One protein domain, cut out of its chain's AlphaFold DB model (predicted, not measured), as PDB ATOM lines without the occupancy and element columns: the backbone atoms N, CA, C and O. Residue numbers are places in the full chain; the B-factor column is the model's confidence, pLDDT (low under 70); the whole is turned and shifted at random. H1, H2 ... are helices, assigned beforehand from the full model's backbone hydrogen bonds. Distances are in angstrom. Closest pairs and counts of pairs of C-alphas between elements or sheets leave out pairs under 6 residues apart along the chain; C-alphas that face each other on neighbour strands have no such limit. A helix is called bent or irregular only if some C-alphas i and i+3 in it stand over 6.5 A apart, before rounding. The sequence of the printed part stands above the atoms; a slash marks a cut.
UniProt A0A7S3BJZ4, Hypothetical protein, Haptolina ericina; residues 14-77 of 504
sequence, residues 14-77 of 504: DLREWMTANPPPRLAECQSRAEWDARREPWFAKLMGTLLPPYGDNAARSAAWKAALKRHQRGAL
ATOM      1  N   ASP A  14     -44.133  -5.234 -61.061       90.06
ATOM      2  CA  ASP A  14     -44.207  -3.816 -61.448       90.06
ATOM      3  C   ASP A  14     -44.481  -2.882 -60.256       90.06
ATOM      4  O   ASP A  14     -43.927  -1.784 -60.144       90.06
ATOM      5  N   LEU A  15     -45.345  -3.302 -59.322       89.56
ATOM      6  CA  LEU A  15     -45.657  -2.512 -58.133       89.56
ATOM      7  C   LEU A  15     -44.497  -2.554 -57.131       89.56
ATOM      8  O   LEU A  15     -44.276  -1.572 -56.423       89.56
ATOM      9  N   ARG A  16     -43.730  -3.651 -57.078       87.50
ATOM     10  CA  ARG A  16     -42.520  -3.758 -56.247       87.50
ATOM     11  C   ARG A  16     -41.411  -2.835 -56.743       87.50
ATOM     12  O   ARG A  16     -40.838  -2.098 -55.934       87.50
ATOM     13  N   GLU A  17     -41.147  -2.820 -58.045       90.38
ATOM     14  CA  GLU A  17     -40.202  -1.876 -58.651       90.38
ATOM     15  C   GLU A  17     -40.625  -0.429 -58.372       90.38
ATOM     16  O   GLU A  17     -39.829   0.380 -57.884       90.38
ATOM     17  N   TRP A  18     -41.915  -0.123 -58.551       94.31
ATOM     18  CA  TRP A  18     -42.460   1.196 -58.243       94.31
ATOM     19  C   TRP A  18     -42.290   1.582 -56.766       94.31
ATOM     20  O   TRP A  18     -41.855   2.698 -56.479       94.31
ATOM     21  N   MET A  19     -42.584   0.679 -55.822       93.31
ATOM     22  CA  MET A  19     -42.418   0.926 -54.382       93.31
ATOM     23  C   MET A  19     -40.962   1.206 -54.004       93.31
ATOM     24  O   MET A  19     -40.707   2.005 -53.101       93.31
ATOM     25  N   THR A  20     -40.015   0.569 -54.692       90.00
ATOM     26  CA  THR A  20     -38.578   0.760 -54.458       90.00
ATOM     27  C   THR A  20     -38.127   2.132 -54.958       90.00
ATOM     28  O   THR A  20     -37.401   2.837 -54.259       90.00
ATOM     29  N   ALA A  21     -38.620   2.551 -56.126       94.31
ATOM     30  CA  ALA A  21     -38.321   3.858 -56.707       94.31
ATOM     31  C   ALA A  21     -39.043   5.031 -56.010       94.31
ATOM     32  O   ALA A  21     -38.591   6.170 -56.104       94.31
ATOM     33  N   ASN A  22     -40.157   4.778 -55.312       95.69
ATOM     34  CA  ASN A  22     -41.022   5.813 -54.740       95.69
ATOM     35  C   ASN A  22     -41.209   5.613 -53.225       95.69
ATOM     36  O   ASN A  22     -42.246   5.088 -52.795       95.69
ATOM     37  N   PRO A  23     -40.240   6.025 -52.384       95.31
ATOM     38  CA  PRO A  23     -40.381   5.928 -50.936       95.31
ATOM     39  C   PRO A  23     -41.555   6.787 -50.424       95.31
ATOM     40  O   PRO A  23     -41.880   7.817 -51.022       95.31
ATOM     41  N   PRO A  24     -42.202   6.395 -49.309       96.94
ATOM     42  CA  PRO A  24     -43.321   7.146 -48.753       96.94
ATOM     43  C   PRO A  24     -42.896   8.576 -48.372       96.94
ATOM     44  O   PRO A  24     -41.880   8.735 -47.686       96.94
ATOM     45  N   PRO A  25     -43.681   9.612 -48.736       97.00
ATOM     46  CA  PRO A  25     -43.379  10.997 -48.392       97.00
ATOM     47  C   PRO A  25     -43.225  11.190 -46.882       97.00
ATOM     48  O   PRO A  25     -44.114  10.834 -46.096       97.00
ATOM     49  N   ARG A  26     -42.111  11.791 -46.463       96.75
ATOM     50  CA  ARG A  26     -41.856  12.101 -45.054       96.75
ATOM     51  C   ARG A  26     -42.367  13.497 -44.729       96.75
ATOM     52  O   ARG A  26     -42.176  14.432 -45.496       96.75
ATOM     53  N   LEU A  27     -42.983  13.648 -43.556       95.88
ATOM     54  CA  LEU A  27     -43.488  14.948 -43.105       95.88
ATOM     55  C   LEU A  27     -42.363  15.994 -43.004       95.88
ATOM     56  O   LEU A  27     -42.593  17.151 -43.319       95.88
ATOM     57  N   ALA A  28     -41.153  15.572 -42.621       96.75
ATOM     58  CA  ALA A  28     -39.974  16.433 -42.513       96.75
ATOM     59  C   ALA A  28     -39.470  16.995 -43.858       96.75
ATOM     60  O   ALA A  28     -38.694  17.941 -43.862       96.75
ATOM     61  N   GLU A  29     -39.896  16.426 -44.991       97.06
ATOM     62  CA  GLU A  29     -39.523  16.888 -46.339       97.06
ATOM     63  C   GLU A  29     -40.541  17.875 -46.930       97.06
ATOM     64  O   GLU A  29     -40.427  18.247 -48.095       97.06
ATOM     65  N   CYS A  30     -41.581  18.236 -46.174       96.62
ATOM     66  CA  CYS A  30     -42.663  19.105 -46.627       96.62
ATOM     67  C   CYS A  30     -42.694  20.367 -45.760       96.62
ATOM     68  O   CYS A  30     -42.537  20.293 -44.542       96.62
ATOM     69  N   GLN A  31     -42.940  21.522 -46.374       97.12
ATOM     70  CA  GLN A  31     -43.002  22.814 -45.682       97.12
ATOM     71  C   GLN A  31     -44.282  22.953 -44.854       97.12
ATOM     72  O   GLN A  31     -44.342  23.725 -43.899       97.12
ATOM     73  N   SER A  32     -45.325  22.200 -45.209       96.75
ATOM     74  CA  SER A  32     -46.597  22.201 -44.496       96.75
ATOM     75  C   SER A  32     -47.253  20.823 -44.475       96.75
ATOM     76  O   SER A  32     -46.956  19.935 -45.281       96.75
ATOM     77  N   ARG A  33     -48.215  20.648 -43.562       92.88
ATOM     78  CA  ARG A  33     -49.038  19.434 -43.504       92.88
ATOM     79  C   ARG A  33     -49.862  19.244 -44.781       92.88
ATOM     80  O   ARG A  33     -49.957  18.120 -45.253       92.88
ATOM     81  N   ALA A  34     -50.386  20.333 -45.347       93.81
ATOM     82  CA  ALA A  34     -51.158  20.312 -46.587       93.81
ATOM     83  C   ALA A  34     -50.318  19.838 -47.785       93.81
ATOM     84  O   ALA A  34     -50.791  19.048 -48.595       93.81
ATOM     85  N   GLU A  35     -49.054  20.258 -47.863       96.75
ATOM     86  CA  GLU A  35     -48.116  19.786 -48.887       96.75
ATOM     87  C   GLU A  35     -47.784  18.297 -48.716       96.75
ATOM     88  O   GLU A  35     -47.803  17.535 -49.685       96.75
ATOM     89  N   TRP A  36     -47.541  17.851 -47.478       96.75
ATOM     90  CA  TRP A  36     -47.345  16.426 -47.190       96.75
ATOM     91  C   TRP A  36     -48.566  15.593 -47.582       96.75
ATOM     92  O   TRP A  36     -48.433  14.513 -48.157       96.75
ATOM     93  N   ASP A  37     -49.757  16.112 -47.305       94.50
ATOM     94  CA  ASP A  37     -51.016  15.508 -47.700       94.50
ATOM     95  C   ASP A  37     -51.173  15.413 -49.225       94.50
ATOM     96  O   ASP A  37     -51.482  14.339 -49.745       94.50
ATOM     97  N   ALA A  38     -50.859  16.489 -49.946       95.50
ATOM     98  CA  ALA A  38     -50.890  16.519 -51.405       95.50
ATOM     99  C   ALA A  38     -49.892  15.533 -52.037       95.50
ATOM    100  O   ALA A  38     -50.183  14.937 -53.072       95.50
ATOM    101  N   ARG A  39     -48.729  15.309 -51.407       97.44
ATOM    102  CA  ARG A  39     -47.742  14.315 -51.867       97.44
ATOM    103  C   ARG A  39     -48.146  12.883 -51.521       97.44
ATOM    104  O   ARG A  39     -47.892  11.970 -52.306       97.44
ATOM    105  N   ARG A  40     -48.751  12.655 -50.350       96.88
ATOM    106  CA  ARG A  40     -49.096  11.299 -49.889       96.88
ATOM    107  C   ARG A  40     -50.356  10.738 -50.537       96.88
ATOM    108  O   ARG A  40     -50.459   9.520 -50.633       96.88
ATOM    109  N   GLU A  41     -51.298  11.577 -50.971       96.75
ATOM    110  CA  GLU A  41     -52.551  11.125 -51.594       96.75
ATOM    111  C   GLU A  41     -52.338  10.344 -52.902       96.75
ATOM    112  O   GLU A  41     -52.787   9.195 -52.966       96.75
ATOM    113  N   PRO A  42     -51.595  10.859 -53.904       97.56
ATOM    114  CA  PRO A  42     -51.292  10.111 -55.124       97.56
ATOM    115  C   PRO A  42     -50.484   8.842 -54.846       97.56
ATOM    116  O   PRO A  42     -50.731   7.797 -55.445       97.56
ATOM    117  N   TRP A  43     -49.540   8.920 -53.901       97.44
ATOM    118  CA  TRP A  43     -48.730   7.775 -53.493       97.44
ATOM    119  C   TRP A  43     -49.598   6.664 -52.886       97.44
ATOM    120  O   TRP A  43     -49.486   5.500 -53.269       97.44
ATOM    121  N   PHE A  44     -50.511   7.024 -51.982       97.62
ATOM    122  CA  PHE A  44     -51.441   6.089 -51.358       97.62
ATOM    123  C   PHE A  44     -52.394   5.482 -52.388       97.62
ATOM    124  O   PHE A  44     -52.565   4.267 -52.403       97.62
ATOM    125  N   ALA A  45     -52.954   6.307 -53.279       96.94
ATOM    126  CA  ALA A  45     -53.849   5.855 -54.338       96.94
ATOM    127  C   ALA A  45     -53.178   4.837 -55.262       96.94
ATOM    128  O   ALA A  45     -53.769   3.808 -55.586       96.94
ATOM    129  N   LYS A  46     -51.914   5.079 -55.627       96.19
ATOM    130  CA  LYS A  46     -51.135   4.158 -56.455       96.19
ATOM    131  C   LYS A  46     -50.830   2.841 -55.735       96.19
ATOM    132  O   LYS A  46     -50.923   1.790 -56.360       96.19
ATOM    133  N   LEU A  47     -50.495   2.887 -54.444       95.25
ATOM    134  CA  LEU A  47     -50.137   1.699 -53.662       95.25
ATOM    135  C   LEU A  47     -51.347   0.844 -53.255       95.25
ATOM    136  O   LEU A  47     -51.277  -0.385 -53.266       95.25
ATOM    137  N   MET A  48     -52.434   1.487 -52.833       95.19
ATOM    138  CA  MET A  48     -53.604   0.824 -52.251       95.19
ATOM    139  C   MET A  48     -54.750   0.643 -53.247       95.19
ATOM    140  O   MET A  48     -55.710  -0.051 -52.923       95.19
ATOM    141  N   GLY A  49     -54.686   1.272 -54.426       95.31
ATOM    142  CA  GLY A  49     -55.777   1.275 -55.408       95.31
ATOM    143  C   GLY A  49     -57.029   2.025 -54.937       95.31
ATOM    144  O   GLY A  49     -58.082   1.913 -55.553       95.31
ATOM    145  N   THR A  50     -56.935   2.767 -53.831       96.25
ATOM    146  CA  THR A  50     -58.043   3.473 -53.177       96.25
ATOM    147  C   THR A  50     -57.583   4.847 -52.708       96.25
ATOM    148  O   THR A  50     -56.407   5.047 -52.418       96.25
ATOM    149  N   LEU A  51     -58.495   5.817 -52.640       97.25
ATOM    150  CA  LEU A  51     -58.184   7.144 -52.104       97.25
ATOM    151  C   LEU A  51     -58.074   7.097 -50.573       97.25
ATOM    152  O   LEU A  51     -58.732   6.288 -49.916       97.25
ATOM    153  N   LEU A  52     -57.257   7.982 -49.996       96.75
ATOM    154  CA  LEU A  52     -57.250   8.177 -48.545       96.75
ATOM    155  C   LEU A  52     -58.640   8.637 -48.077       96.75
ATOM    156  O   LEU A  52     -59.284   9.420 -48.779       96.75
ATOM    157  N   PRO A  53     -59.077   8.230 -46.869       97.00
ATOM    158  CA  PRO A  53     -60.279   8.777 -46.257       97.00
ATOM    159  C   PRO A  53     -60.271  10.317 -46.270       97.00
ATOM    160  O   PRO A  53     -59.202  10.924 -46.077       97.00
ATOM    161  N   PRO A  54     -61.432  10.960 -46.501       93.88
ATOM    162  CA  PRO A  54     -61.524  12.412 -46.581       93.88
ATOM    163  C   PRO A  54     -61.122  13.069 -45.255       93.88
ATOM    164  O   PRO A  54     -61.113  12.447 -44.189       93.88
ATOM    165  N   TYR A  55     -60.786  14.356 -45.316       91.50
ATOM    166  CA  TYR A  55     -60.560  15.141 -44.107       91.50
ATOM    167  C   TYR A  55     -61.824  15.183 -43.244       91.50
ATOM    168  O   TYR A  55     -62.930  15.330 -43.755       91.50
ATOM    169  N   GLY A  56     -61.643  15.044 -41.930       91.00
ATOM    170  CA  GLY A  56     -62.731  14.900 -40.959       91.00
ATOM    171  C   GLY A  56     -62.630  13.601 -40.163       91.00
ATOM    172  O   GLY A  56     -62.921  13.603 -38.971       91.00
ATOM    173  N   ASP A  57     -62.086  12.537 -40.766       94.50
ATOM    174  CA  ASP A  57     -61.792  11.275 -40.078       94.50
ATOM    175  C   ASP A  57     -60.278  11.029 -39.972       94.50
ATOM    176  O   ASP A  57     -59.666  10.211 -40.670       94.50
ATOM    177  N   ASN A  58     -59.638  11.784 -39.076       92.50
ATOM    178  CA  ASN A  58     -58.192  11.695 -38.855       92.50
ATOM    179  C   ASN A  58     -57.753  10.311 -38.351       92.50
ATOM    180  O   ASN A  58     -56.609   9.911 -38.595       92.50
ATOM    181  N   ALA A  59     -58.638   9.583 -37.662       93.50
ATOM    182  CA  ALA A  59     -58.358   8.249 -37.148       93.50
ATOM    183  C   ALA A  59     -58.310   7.231 -38.293       93.50
ATOM    184  O   ALA A  59     -57.283   6.561 -38.452       93.50
ATOM    185  N   ALA A  60     -59.343   7.181 -39.142       94.44
ATOM    186  CA  ALA A  60     -59.363   6.303 -40.310       94.44
ATOM    187  C   ALA A  60     -58.239   6.648 -41.291       94.44
ATOM    188  O   ALA A  60     -57.528   5.759 -41.757       94.44
ATOM    189  N   ARG A  61     -57.992   7.940 -41.540       95.25
ATOM    190  CA  ARG A  61     -56.912   8.394 -42.430       95.25
ATOM    191  C   ARG A  61     -55.526   7.994 -41.910       95.25
ATOM    192  O   ARG A  61     -54.667   7.573 -42.685       95.25
ATOM    193  N   SER A  62     -55.301   8.075 -40.597       94.25
ATOM    194  CA  SER A  62     -54.047   7.627 -39.973       94.25
ATOM    195  C   SER A  62     -53.902   6.105 -39.975       94.25
ATOM    196  O   SER A  62     -52.798   5.603 -40.184       94.25
ATOM    197  N   ALA A  63     -54.992   5.364 -39.756       94.12
ATOM    198  CA  ALA A  63     -55.001   3.906 -39.828       94.12
ATOM    199  C   ALA A  63     -54.717   3.413 -41.256       94.12
ATOM    200  O   ALA A  63     -53.821   2.590 -41.444       94.12
ATOM    201  N   ALA A  64     -55.386   3.994 -42.257       95.50
ATOM    202  CA  ALA A  64     -55.152   3.730 -43.672       95.50
ATOM    203  C   ALA A  64     -53.689   4.005 -44.049       95.50
ATOM    204  O   ALA A  64     -53.016   3.141 -44.608       95.50
ATOM    205  N   TRP A  65     -53.146   5.161 -43.651       96.44
ATOM    206  CA  TRP A  65     -51.741   5.491 -43.895       96.44
ATOM    207  C   TRP A  65     -50.772   4.479 -43.260       96.44
ATOM    208  O   TRP A  65     -49.826   4.036 -43.909       96.44
ATOM    209  N   LYS A  66     -51.018   4.049 -42.014       95.50
ATOM    210  CA  LYS A  66     -50.217   3.000 -41.356       95.50
ATOM    211  C   LYS A  66     -50.304   1.661 -42.095       95.50
ATOM    212  O   LYS A  66     -49.290   0.975 -42.197       95.50
ATOM    213  N   ALA A  67     -51.478   1.290 -42.602       93.38
ATOM    214  CA  ALA A  67     -51.656   0.074 -43.394       93.38
ATOM    215  C   ALA A  67     -50.862   0.141 -44.710       93.38
ATOM    216  O   ALA A  67     -50.125  -0.792 -45.028       93.38
ATOM    217  N   ALA A  68     -50.914   1.276 -45.412       95.19
ATOM    218  CA  ALA A  68     -50.134   1.506 -46.625       95.19
ATOM    219  C   ALA A  68     -48.620   1.455 -46.364       95.19
ATOM    220  O   ALA A  68     -47.895   0.788 -47.096       95.19
ATOM    221  N   LEU A  69     -48.135   2.066 -45.276       95.38
ATOM    222  CA  LEU A  69     -46.726   1.964 -44.880       95.38
ATOM    223  C   LEU A  69     -46.302   0.518 -44.592       95.38
ATOM    224  O   LEU A  69     -45.228   0.105 -45.019       95.38
ATOM    225  N   LYS A  70     -47.141  -0.273 -43.909       92.06
ATOM    226  CA  LYS A  70     -46.870  -1.702 -43.682       92.06
ATOM    227  C   LYS A  70     -46.818  -2.480 -45.000       92.06
ATOM    228  O   LYS A  70     -45.929  -3.312 -45.168       92.06
ATOM    229  N   ARG A  71     -47.737  -2.209 -45.935       91.25
ATOM    230  CA  ARG A  71     -47.746  -2.830 -47.269       91.25
ATOM    231  C   ARG A  71     -46.489  -2.471 -48.058       91.25
ATOM    232  O   ARG A  71     -45.868  -3.372 -48.609       91.25
ATOM    233  N   HIS A  72     -46.077  -1.202 -48.046       93.12
ATOM    234  CA  HIS A  72     -44.829  -0.746 -48.670       93.12
ATOM    235  C   HIS A  72     -43.610  -1.442 -48.069       93.12
ATOM    236  O   HIS A  72     -42.832  -2.033 -48.804       93.12
ATOM    237  N   GLN A  73     -43.491  -1.476 -46.740       89.62
ATOM    238  CA  GLN A  73     -42.385  -2.158 -46.061       89.62
ATOM    239  C   GLN A  73     -42.322  -3.650 -46.394       89.62
ATOM    240  O   GLN A  73     -41.235  -4.193 -46.539       89.62
ATOM    241  N   ARG A  74     -43.470  -4.324 -46.518       84.31
ATOM    242  CA  ARG A  74     -43.513  -5.733 -46.934       84.31
ATOM    243  C   ARG A  74     -43.147  -5.896 -48.408       84.31
ATOM    244  O   ARG A  74     -42.416  -6.815 -48.746       84.31
ATOM    245  N   GLY A  75     -43.652  -5.021 -49.270       85.38
ATOM    246  CA  GLY A  75     -43.466  -5.102 -50.713       85.38
ATOM    247  C   GLY A  75     -42.073  -4.701 -51.195       85.38
ATOM    248  O   GLY A  75     -41.596  -5.288 -52.158       85.38
ATOM    249  N   ALA A  76     -41.428  -3.745 -50.520       80.81
ATOM    250  CA  ALA A  76     -40.096  -3.231 -50.846       80.81
ATOM    251  C   ALA A  76     -38.952  -4.144 -50.374       80.81
ATOM    252  O   ALA A  76     -37.809  -3.966 -50.788       80.81
ATOM    253  N   LEU A  77     -39.234  -5.114 -49.500       81.19
ATOM    254  CA  LEU A  77     -38.260  -6.140 -49.145       81.19
ATOM    255  C   LEU A  77     -38.171  -7.165 -50.280       81.19
ATOM    256  O   LEU A  77     -39.191  -7.607 -50.814       81.19
TER     257      LEU A  77
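Overview. This is residues 14 to 77 of the 504 residues of the protein "Hypothetical protein" of Haptolina ericina (UniProt A0A7S3BJZ4). A long helix, H3, runs along one side of a small helical domain, and H2 comes in to it at a slant, meeting the later part of H3 with its own last residues, 44 to 48. The short H1 sits by the last turn of H3, and an extended link, residues 22 to 32, leads from it to the far end of H2. Residues 54 to 59 stick out where the chain turns into H3. The printed part has 64 residues with three named helices, in the order H1, H2, H3, and no named strand; the class is all helix. It is compact, with a radius of gyration of the C-alphas of 11.6 A and spans of 32 by 24 by 15 A.

Along the chain. H3, residues 58 to 75, is 25.3 A long, from C-alpha 58 at (-58.192, 11.695, -38.855) to C-alpha 75 at (-43.466, -5.102, -50.713). H2, residues 33 to 48, measures 21.1 A and has a kink of 31 degrees near residue 42. H2 is neither bent nor irregular, but only just: C-alphas 39 and 42 are 6.4 A apart. H1, residues 14 to 21, begins with C-alpha 14 at (-44.207, -3.816, -61.448) and measures 10.8 A.

Arrangement. H3, with residues 65 to 72 alone, touches residues 44 to 48 of H2; the closest C-alphas, of Met 48 and Ala 68, are 6.6 A apart. H2 and H3 run the same way at a steep tilt of 53 degrees. H1 and H3 only just touch, with 3 pairs of C-alphas within 8 A, and H3 does so with residues 72 to 75 alone; the closest C-alphas, of Arg 16 and Gly 75, are 5.8 A apart. H1 and H3 are about perpendicular, at 80 degrees. H1 and H2 are close but not clearly touching, with the C-alphas of Leu 15 and Leu 47 closest at 7.6 A. In H1 and H3 every O i to N i+4 pair is within hydrogen-bond range; in H2, 10 of 12 are.

Size, cuts and confidence. The two C-alphas farthest apart, of Asp 14 and Gly 56, are 33.4 A apart. The link from H1 to H2 is long, with 11 residues, and that from H2 to H3 is short, with 9. The printed part has no cut. Its mean pLDDT is 94.0, and no printed residue is under 70.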